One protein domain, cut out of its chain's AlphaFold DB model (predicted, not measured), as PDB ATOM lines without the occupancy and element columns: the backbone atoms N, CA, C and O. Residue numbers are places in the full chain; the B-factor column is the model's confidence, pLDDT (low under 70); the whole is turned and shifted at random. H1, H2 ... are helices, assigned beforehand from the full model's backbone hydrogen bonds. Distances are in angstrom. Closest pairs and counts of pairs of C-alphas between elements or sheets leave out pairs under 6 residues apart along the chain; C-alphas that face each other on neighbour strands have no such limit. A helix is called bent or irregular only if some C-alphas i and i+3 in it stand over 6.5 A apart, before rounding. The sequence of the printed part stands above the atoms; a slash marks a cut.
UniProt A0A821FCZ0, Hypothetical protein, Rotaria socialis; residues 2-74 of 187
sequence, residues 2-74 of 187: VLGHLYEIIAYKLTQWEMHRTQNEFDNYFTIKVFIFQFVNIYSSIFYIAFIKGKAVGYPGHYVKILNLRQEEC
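Overview. This is residues 2 to 74 of the 187 residues of the protein "Hypothetical protein" of Rotaria socialis (UniProt A0A821FCZ0). A long bent helix, H2, makes the backbone of a rod: at one end its first arm, H2a, folds back beside the helix H1 as a helical hairpin, and at the other end its short second arm, H2b, leads into a looped tail with no named element, residues 53 to 74. Between these ends residues 43 to 48 of H2 stand free. The printed part has 73 residues with two named helices, H1 then H2, and no named strand; the class is all helix. The whole is extended, with a radius of gyration of the C-alphas of 19.2 A and spans of 61 by 21 by 21 A.

Arrangement. Start with H1, residues 2 to 17, which a tight link of 5 residues joins to H2, residues 23 to 52. By its hydrogen bonds H2 was assigned as one helix, but it is bent: C-alphas 42 and 45 are 6.9 A apart. Its arms are H2a, residues 23 to 42, and H2b, residues 45 to 52, whose lines stand at a steep tilt of 61 degrees. H1 and H2a form a helical hairpin and touch, their closest C-alphas being those of Thr 15 and Phe 30, 5.9 A apart. They run opposite ways at a shallow tilt of 33 degrees, only just short of steep. H1 and H2b are apart. In H1, H2a and H2b every O i to N i+4 pair is within hydrogen-bond range. Farther on, residues 58 to 59 pair with 62 to 63, and 65 to 66 with 69 to 70, both antiparallel.

Along the chain. Find C-alpha 2 at (143.245, 160.443, 131.987); from there H1 runs 23.2 A to C-alpha 17. H2a begins at C-alpha 23, (120.497, 146.229, 134.938), and is 27.8 A long. H2b, 10.0 A long, ends at C-alpha 52, (152.554, 159.635, 155.767).

Size, cuts and confidence. Look to Thr 22 and Gly 61 for the two C-alphas farthest apart, 61.5 A. The printed part has no cut. The mean pLDDT of the printed part is 90.9, and no printed residue is under 70.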
ATOM      1  N   VAL A   2     142.832 161.608 132.820       82.12
ATOM      2  CA  VAL A   2     143.245 160.443 131.987       82.12
ATOM      3  C   VAL A   2     143.129 159.089 132.704       82.12
ATOM      4  O   VAL A   2     142.504 158.163 132.196       82.12
ATOM      5  N   LEU A   3     143.691 158.979 133.910       85.81
ATOM      6  CA  LEU A   3     143.631 157.735 134.679       85.81
ATOM      7  C   LEU A   3     142.200 157.403 135.156       85.81
ATOM      8  O   LEU A   3     141.873 156.237 135.325       85.81
ATOM      9  N   GLY A   4     141.342 158.417 135.320       85.75
ATOM     10  CA  GLY A   4     139.926 158.237 135.669       85.75
ATOM     11  C   GLY A   4     139.165 157.493 134.571       85.75
ATOM     12  O   GLY A   4     138.589 156.447 134.845       85.75
ATOM     13  N   HIS A   5     139.296 157.943 133.320       86.69
ATOM     14  CA  HIS A   5     138.708 157.249 132.169       86.69
ATOM     15  C   HIS A   5     139.233 155.823 131.995       86.69
ATOM     16  O   HIS A   5     138.480 154.912 131.655       86.69
ATOM     17  N   LEU A   6     140.525 155.594 132.248       91.75
ATOM     18  CA  LEU A   6     141.062 154.235 132.213       91.75
ATOM     19  C   LEU A   6     140.379 153.345 133.266       91.75
ATOM     20  O   LEU A   6     140.019 152.207 132.961       91.75
ATOM     21  N   TYR A   7     140.175 153.857 134.482       91.81
ATOM     22  CA  TYR A   7     139.492 153.114 135.538       91.81
ATOM     23  C   TYR A   7     138.015 152.863 135.245       91.81
ATOM     24  O   TYR A   7     137.542 151.780 135.568       91.81
ATOM     25  N   GLU A   8     137.308 153.780 134.588       90.69
ATOM     26  CA  GLU A   8     135.934 153.541 134.120       90.69
ATOM     27  C   GLU A   8     135.872 152.385 133.120       90.69
ATOM     28  O   GLU A   8     135.066 151.470 133.281       90.69
ATOM     29  N   ILE A   9     136.776 152.358 132.135       92.38
ATOM     30  CA  ILE A   9     136.849 151.271 131.147       92.38
ATOM     31  C   ILE A   9     137.151 149.933 131.833       92.38
ATOM     32  O   ILE A   9     136.556 148.905 131.496       92.38
ATOM     33  N   ILE A  10     138.082 149.929 132.789       94.81
ATOM     34  CA  ILE A  10     138.433 148.727 133.552       94.81
ATOM     35  C   ILE A  10     137.247 148.271 134.405       94.81
ATOM     36  O   ILE A  10     136.895 147.094 134.370       94.81
ATOM     37  N   ALA A  11     136.604 149.184 135.134       94.69
ATOM     38  CA  ALA A  11     135.449 148.886 135.973       94.69
ATOM     39  C   ALA A  11     134.278 148.346 135.146       94.69
ATOM     40  O   ALA A  11     133.644 147.374 135.554       94.69
ATOM     41  N   TYR A  12     134.040 148.904 133.959       94.19
ATOM     42  CA  TYR A  12     133.022 148.412 133.039       94.19
ATOM     43  C   TYR A  12     133.320 146.975 132.601       94.19
ATOM     44  O   TYR A  12     132.478 146.095 132.764       94.19
ATOM     45  N   LYS A  13     134.548 146.697 132.140       95.69
ATOM     46  CA  LYS A  13     134.961 145.339 131.739       95.69
ATOM     47  C   LYS A  13     134.867 144.328 132.884       95.69
ATOM     48  O   LYS A  13     134.409 143.212 132.662       95.69
ATOM     49  N   LEU A  14     135.275 144.711 134.095       96.06
ATOM     50  CA  LEU A  14     135.161 143.859 135.284       96.06
ATOM     51  C   LEU A  14     133.696 143.549 135.605       96.06
ATOM     52  O   LEU A  14     133.345 142.392 135.809       96.06
ATOM     53  N   THR A  15     132.829 144.561 135.585       95.44
ATOM     54  CA  THR A  15     131.402 144.388 135.903       95.44
ATOM     55  C   THR A  15     130.677 143.568 134.832       95.44
ATOM     56  O   THR A  15     129.791 142.777 135.153       95.44
ATOM     57  N   GLN A  16     131.081 143.692 133.561       95.50
ATOM     58  CA  GLN A  16     130.601 142.820 132.485       95.50
ATOM     59  C   GLN A  16     131.019 141.364 132.692       95.50
ATOM     60  O   GLN A  16     130.225 140.460 132.440       95.50
ATOM     61  N   TRP A  17     132.242 141.129 133.171       96.94
ATOM     62  CA  TRP A  17     132.734 139.777 133.428       96.94
ATOM     63  C   TRP A  17     132.003 139.084 134.588       96.94
ATOM     64  O   TRP A  17     131.835 137.868 134.566       96.94
ATOM     65  N   GLU A  18     131.508 139.856 135.558       95.44
ATOM     66  CA  GLU A  18     130.726 139.364 136.701       95.44
ATOM     67  C   GLU A  18     129.296 138.911 136.331       95.44
ATOM     68  O   GLU A  18     128.671 138.202 137.114       95.44
ATOM     69  N   MET A  19     128.793 139.255 135.135       94.44
ATOM     70  CA  MET A  19     127.496 138.807 134.586       94.44
ATOM     71  C   MET A  19     126.301 138.949 135.551       94.44
ATOM     72  O   MET A  19     125.643 137.974 135.921       94.44
ATOM     73  N   HIS A  20     125.981 140.184 135.930       95.31
ATOM     74  CA  HIS A  20     124.821 140.488 136.772       95.31
ATOM     75  C   HIS A  20     123.488 140.162 136.080       95.31
ATOM     76  O   HIS A  20     123.349 140.300 134.865       95.31
ATOM     77  N   ARG A  21     122.483 139.750 136.865       93.69
ATOM     78  CA  ARG A  21     121.177 139.314 136.342       93.69
ATOM     79  C   ARG A  21     120.298 140.481 135.893       93.69
ATOM     80  O   ARG A  21     119.514 140.322 134.960       93.69
ATOM     81  N   THR A  22     120.372 141.617 136.582       96.44
ATOM     82  CA  THR A  22     119.531 142.794 136.319       96.44
ATOM     83  C   THR A  22     120.374 144.028 136.020       96.44
ATOM     84  O   THR A  22     121.494 144.152 136.515       96.44
ATOM     85  N   GLN A  23     119.818 144.966 135.246       93.25
ATOM     86  CA  GLN A  23     120.497 146.229 134.938       93.25
ATOM     87  C   GLN A  23     120.769 147.047 136.209       93.25
ATOM     88  O   GLN A  23     121.864 147.560 136.384       93.25
ATOM     89  N   ASN A  24     119.819 147.074 137.147       93.88
ATOM     90  CA  ASN A  24     119.988 147.787 138.414       93.88
ATOM     91  C   ASN A  24     121.148 147.222 139.249       93.88
ATOM     92  O   ASN A  24     121.908 147.980 139.843       93.88
ATOM     93  N   GLU A  25     121.297 145.893 139.312       95.00
ATOM     94  CA  GLU A  25     122.449 145.283 139.983       95.00
ATOM     95  C   GLU A  25     123.746 145.638 139.260       95.00
ATOM     96  O   GLU A  25     124.696 146.065 139.911       95.00
ATOM     97  N   PHE A  26     123.769 145.525 137.929       95.12
ATOM     98  CA  PHE A  26     124.927 145.907 137.126       95.12
ATOM     99  C   PHE A  26     125.367 147.350 137.416       95.12
ATOM    100  O   PHE A  26     126.530 147.577 137.748       95.12
ATOM    101  N   ASP A  27     124.436 148.304 137.372       92.56
ATOM    102  CA  ASP A  27     124.716 149.726 137.583       92.56
ATOM    103  C   ASP A  27     125.180 150.015 139.018       92.56
ATOM    104  O   ASP A  27     126.109 150.801 139.221       92.56
ATOM    105  N   ASN A  28     124.612 149.338 140.022       93.44
ATOM    106  CA  ASN A  28     125.025 149.478 141.421       93.44
ATOM    107  C   ASN A  28     126.460 148.979 141.654       93.44
ATOM    108  O   ASN A  28     127.271 149.672 142.275       93.44
ATOM    109  N   TYR A  29     126.803 147.790 141.149       94.75
ATOM    110  CA  TYR A  29     128.155 147.248 141.301       94.75
ATOM    111  C   TYR A  29     129.179 148.025 140.469       94.75
ATOM    112  O   TYR A  29     130.289 148.268 140.952       94.75
ATOM    113  N   PHE A  30     128.807 148.467 139.265       94.62
ATOM    114  CA  PHE A  30     129.626 149.365 138.454       94.62
ATOM    115  C   PHE A  30     129.914 150.675 139.202       94.62
ATOM    116  O   PHE A  30     131.079 151.054 139.346       94.62
ATOM    117  N   THR A  31     128.876 151.300 139.771       93.19
ATOM    118  CA  THR A  31     128.968 152.540 140.558       93.19
ATOM    119  C   THR A  31     129.961 152.407 141.705       93.19
ATOM    120  O   THR A  31     130.864 153.234 141.840       93.19
ATOM    121  N   ILE A  32     129.850 151.346 142.509       93.50
ATOM    122  CA  ILE A  32     130.746 151.125 143.652       93.50
ATOM    123  C   ILE A  32     132.199 150.957 143.190       93.50
ATOM    124  O   ILE A  32     133.102 151.545 143.787       93.50
ATOM    125  N   LYS A  33     132.448 150.186 142.123       94.75
ATOM    126  CA  LYS A  33     133.811 149.970 141.612       94.75
ATOM    127  C   LYS A  33     134.427 151.269 141.110       94.75
ATOM    128  O   LYS A  33     135.541 151.603 141.512       94.75
ATOM    129  N   VAL A  34     133.708 152.013 140.267       94.00
ATOM    130  CA  VAL A  34     134.192 153.296 139.744       94.00
ATOM    131  C   VAL A  34     134.425 154.286 140.881       94.00
ATOM    132  O   VAL A  34     135.485 154.911 140.921       94.00
ATOM    133  N   PHE A  35     133.507 154.371 141.848       93.75
ATOM    134  CA  PHE A  35     133.672 155.225 143.021       93.75
ATOM    135  C   PHE A  35     134.943 154.881 143.803       93.75
ATOM    136  O   PHE A  35     135.728 155.778 144.090       93.75
ATOM    137  N   ILE A  36     135.202 153.602 144.098       93.81
ATOM    138  CA  ILE A  36     136.414 153.182 144.823       93.81
ATOM    139  C   ILE A  36     137.676 153.548 144.036       93.81
ATOM    140  O   ILE A  36     138.612 154.112 144.608       93.81
ATOM    141  N   PHE A  37     137.716 153.269 142.730       93.12
ATOM    142  CA  PHE A  37     138.878 153.604 141.907       93.12
ATOM    143  C   PHE A  37     139.126 155.111 141.852       93.12
ATOM    144  O   PHE A  37     140.263 155.554 142.028       93.12
ATOM    145  N   GLN A  38     138.078 155.908 141.646       91.81
ATOM    146  CA  GLN A  38     138.206 157.359 141.624       91.81
ATOM    147  C   GLN A  38     138.569 157.923 143.000       91.81
ATOM    148  O   GLN A  38     139.438 158.791 143.079       91.81
ATOM    149  N   PHE A  39     137.984 157.399 144.079       92.31
ATOM    150  CA  PHE A  39     138.298 157.801 145.445       92.31
ATOM    151  C   PHE A  39     139.777 157.561 145.754       92.31
ATOM    152  O   PHE A  39     140.486 158.485 146.148       92.31
ATOM    153  N   VAL A  40     140.291 156.353 145.505       93.00
ATOM    154  CA  VAL A  40     141.709 156.045 145.732       93.00
ATOM    155  C   VAL A  40     142.599 156.928 144.860       93.00
ATOM    156  O   VAL A  40     143.558 157.511 145.359       93.00
ATOM    157  N   ASN A  41     142.275 157.089 143.578       91.25
ATOM    158  CA  ASN A  41     143.077 157.897 142.665       91.25
ATOM    159  C   ASN A  41     143.179 159.364 143.118       91.25
ATOM    160  O   ASN A  41     144.265 159.931 143.181       91.25
ATOM    161  N   ILE A  42     142.049 159.968 143.478       89.81
ATOM    162  CA  ILE A  42     141.975 161.386 143.828       89.81
ATOM    163  C   ILE A  42     142.526 161.642 145.234       89.81
ATOM    164  O   ILE A  42     143.339 162.549 145.427       89.81
ATOM    165  N   TYR A  43     142.123 160.839 146.219       92.00
ATOM    166  CA  TYR A  43     142.465 161.088 147.615       92.00
ATOM    167  C   TYR A  43     143.826 160.532 148.034       92.00
ATOM    168  O   TYR A  43     144.374 161.019 149.020       92.00
ATOM    169  N   SER A  44     144.404 159.559 147.320       93.06
ATOM    170  CA  SER A  44     145.693 158.941 147.696       93.06
ATOM    171  C   SER A  44     146.803 159.963 147.944       93.06
ATOM    172  O   SER A  44     147.492 159.882 148.958       93.06
ATOM    173  N   SER A  45     146.947 160.954 147.062       91.69
ATOM    174  CA  SER A  45     147.965 162.003 147.198       91.69
ATOM    175  C   SER A  45     147.769 162.863 148.455       91.69
ATOM    176  O   SER A  45     148.728 163.166 149.164       91.69
ATOM    177  N   ILE A  46     146.518 163.196 148.777       92.56
ATOM    178  CA  ILE A  46     146.140 164.021 149.930       92.56
ATOM    179  C   ILE A  46     146.307 163.220 151.226       92.56
ATOM    180  O   ILE A  46     146.873 163.723 152.194       92.56
ATOM    181  N   PHE A  47     145.895 161.947 151.236       94.00
ATOM    182  CA  PHE A  47     146.134 161.030 152.353       94.00
ATOM    183  C   PHE A  47     147.632 160.840 152.616       94.00
ATOM    184  O   PHE A  47     148.057 160.845 153.773       94.00
ATOM    185  N   TYR A  48     148.442 160.721 151.560       92.75
ATOM    186  CA  TYR A  48     149.893 160.619 151.689       92.75
ATOM    187  C   TYR A  48     150.486 161.856 152.375       92.75
ATOM    188  O   TYR A  48     151.235 161.714 153.341       92.75
ATOM    189  N   ILE A  49     150.109 163.063 151.944       91.50
ATOM    190  CA  ILE A  49     150.620 164.311 152.536       91.50
ATOM    191  C   ILE A  49     150.113 164.514 153.968       91.50
ATOM    192  O   ILE A  49     150.882 164.934 154.830       91.50
ATOM    193  N   ALA A  50     148.851 164.181 154.248       91.75
ATOM    194  CA  ALA A  50     148.261 164.366 155.571       91.75
ATOM    195  C   ALA A  50     148.844 163.415 156.632       91.75
ATOM    196  O   ALA A  50     149.097 163.837 157.763       91.75
ATOM    197  N   PHE A  51     149.046 162.137 156.290       90.56
ATOM    198  CA  PHE A  51     149.323 161.096 157.288       90.56
ATOM    199  C   PHE A  51     150.707 160.455 157.187       90.56
ATOM    200  O   PHE A  51     151.218 159.991 158.204       90.56
ATOM    201  N   ILE A  52     151.320 160.408 156.001       90.50
ATOM    202  CA  ILE A  52     152.554 159.635 155.767       90.50
ATOM    203  C   ILE A  52     153.771 160.558 155.641       90.50
ATOM    204  O   ILE A  52     154.831 160.281 156.215       90.50
ATOM    205  N   LYS A  53     153.633 161.667 154.911       90.38
ATOM    206  CA  LYS A  53     154.734 162.587 154.616       90.38
ATOM    207  C   LYS A  53     155.349 163.159 155.898       90.38
ATOM    208  O   LYS A  53     154.649 163.581 156.816       90.38
ATOM    209  N   GLY A  54     156.682 163.133 155.980       85.50
ATOM    210  CA  GLY A  54     157.440 163.678 157.110       85.50
ATOM    211  C   GLY A  54     157.362 162.892 158.427       85.50
ATOM    212  O   GLY A  54     158.008 163.293 159.391       85.50
ATOM    213  N   LYS A  55     156.623 161.772 158.508       86.06
ATOM    214  CA  LYS A  55     156.509 160.974 159.749       86.06
ATOM    215  C   LYS A  55     157.630 159.949 159.934       86.06
ATOM    216  O   LYS A  55     157.995 159.654 161.067       86.06
ATOM    217  N   ALA A  56     158.183 159.422 158.842       84.56
ATOM    218  CA  ALA A  56     159.137 158.307 158.853       84.56
ATOM    219  C   ALA A  56     160.513 158.677 158.263       84.56
ATOM    220  O   ALA A  56     161.080 157.914 157.490       84.56
ATOM    221  N   VAL A  57     161.044 159.862 158.585       85.25
ATOM    222  CA  VAL A  57     162.313 160.358 158.004       85.25
ATOM    223  C   VAL A  57     163.539 160.000 158.861       85.25
ATOM    224  O   VAL A  57     164.627 159.771 158.332       85.25
ATOM    225  N   GLY A  58     163.373 159.882 160.181       86.00
ATOM    226  CA  GLY A  58     164.476 159.702 161.133       86.00
ATOM    227  C   GLY A  58     165.016 161.037 161.652       86.00
ATOM    228  O   GLY A  58     164.287 162.027 161.695       86.00
ATOM    229  N   TYR A  59     166.280 161.061 162.071       84.94
ATOM    230  CA  TYR A  59     166.949 162.247 162.619       84.94
ATOM    231  C   TYR A  59     168.273 162.522 161.887       84.94
ATOM    232  O   TYR A  59     168.805 161.621 161.229       84.94
ATOM    233  N   PRO A  60     168.823 163.750 161.977       87.31
ATOM    234  CA  PRO A  60     170.060 164.107 161.291       87.31
ATOM    235  C   PRO A  60     171.193 163.124 161.611       87.31
ATOM    236  O   PRO A  60     171.538 162.915 162.771       87.31
ATOM    237  N   GLY A  61     171.749 162.501 160.569       85.44
ATOM    238  CA  GLY A  61     172.802 161.481 160.677       85.44
ATOM    239  C   GLY A  61     172.304 160.033 160.602       85.44
ATOM    240  O   GLY A  61     173.059 159.171 160.161       85.44
ATOM    241  N   HIS A  62     171.034 159.764 160.918       84.75
ATOM    242  CA  HIS A  62     170.425 158.436 160.808       84.75
ATOM    243  C   HIS A  62     169.038 158.516 160.154       84.75
ATOM    244  O   HIS A  62     167.988 158.390 160.794       84.75
ATOM    245  N   TYR A  63     169.048 158.738 158.842       86.75
ATOM    246  CA  TYR A  63     167.834 158.783 158.033       86.75
ATOM    247  C   TYR A  63     167.321 157.380 157.728       86.75
ATOM    248  O   TYR A  63     168.092 156.493 157.355       86.75
ATOM    249  N   VAL A  64     166.005 157.204 157.806       87.12
ATOM    250  CA  VAL A  64     165.347 156.005 157.286       87.12
ATOM    251  C   VAL A  64     165.351 156.105 155.764       87.12
ATOM    252  O   VAL A  64     164.811 157.049 155.187       87.12
ATOM    253  N   LYS A  65     166.013 155.151 155.107       87.88
ATOM    254  CA  LYS A  65     166.076 155.077 153.646       87.88
ATOM    255  C   LYS A  65     165.147 153.978 153.156       87.88
ATOM    256  O   LYS A  65     165.271 152.833 153.583       87.88
ATOM    257  N   ILE A  66     164.258 154.317 152.232       87.19
ATOM    258  CA  ILE A  66     163.426 153.351 151.512       87.19
ATOM    259  C   ILE A  66     164.054 153.177 150.133       87.19
ATOM    260  O   ILE A  66     164.327 154.163 149.459       87.19
ATOM    261  N   LEU A  67     164.333 151.935 149.722       86.81
ATOM    262  CA  LEU A  67     165.011 151.637 148.447       86.81
ATOM    263  C   LEU A  67     166.330 152.423 148.265       86.81
ATOM    264  O   LEU A  67     166.631 152.907 147.180       86.81
ATOM    265  N   ASN A  68     167.110 152.583 149.344       85.69
ATOM    266  CA  ASN A  68     168.322 153.420 149.409       85.69
ATOM    267  C   ASN A  68     168.126 154.921 149.108       85.69
ATOM    268  O   ASN A  68     169.108 155.666 149.093       85.69
ATOM    269  N   LEU A  69     166.888 155.388 148.952       87.88
ATOM    270  CA  LEU A  69     166.539 156.789 148.744       87.88
ATOM    271  C   LEU A  69     166.096 157.439 150.059       87.88
ATOM    272  O   LEU A  69     165.543 156.789 150.949       87.88
ATOM    273  N   ARG A  70     166.376 158.740 150.193       85.69
ATOM    274  CA  ARG A  70     165.950 159.542 151.346       85.69
ATOM    275  C   ARG A  70     164.466 159.877 151.206       85.69
ATOM    276  O   ARG A  70     164.047 160.327 150.145       85.69
ATOM    277  N   GLN A  71     163.703 159.678 152.278       86.31
ATOM    278  CA  GLN A  71     162.277 159.999 152.315       86.31
ATOM    279  C   GLN A  71     162.029 161.516 152.276       86.31
ATOM    280  O   GLN A  71     162.864 162.303 152.727       86.31
ATOM    281  N   GLU A  72     160.869 161.921 151.754       85.94
ATOM    282  CA  GLU A  72     160.451 163.324 151.710       85.94
ATOM    283  C   GLU A  72     160.171 163.911 153.103       85.94
ATOM    284  O   GLU A  72     159.468 163.320 153.932       85.94
ATOM    285  N   GLU A  73     160.684 165.120 153.329       86.56
ATOM    286  CA  GLU A  73     160.483 165.926 154.537       86.56
ATOM    287  C   GLU A  73     159.381 166.975 154.318       86.56
ATOM    288  O   GLU A  73     159.113 167.382 153.185       86.56
ATOM    289  N   CYS A  74     158.737 167.424 155.400       88.06
ATOM    290  CA  CYS A  74     157.860 168.599 155.344       88.06
ATOM    291  C   CYS A  74     158.705 169.881 155.293       88.06
ATOM    292  O   CYS A  74     159.748 169.961 155.948       88.06
TER     293      CYS A  74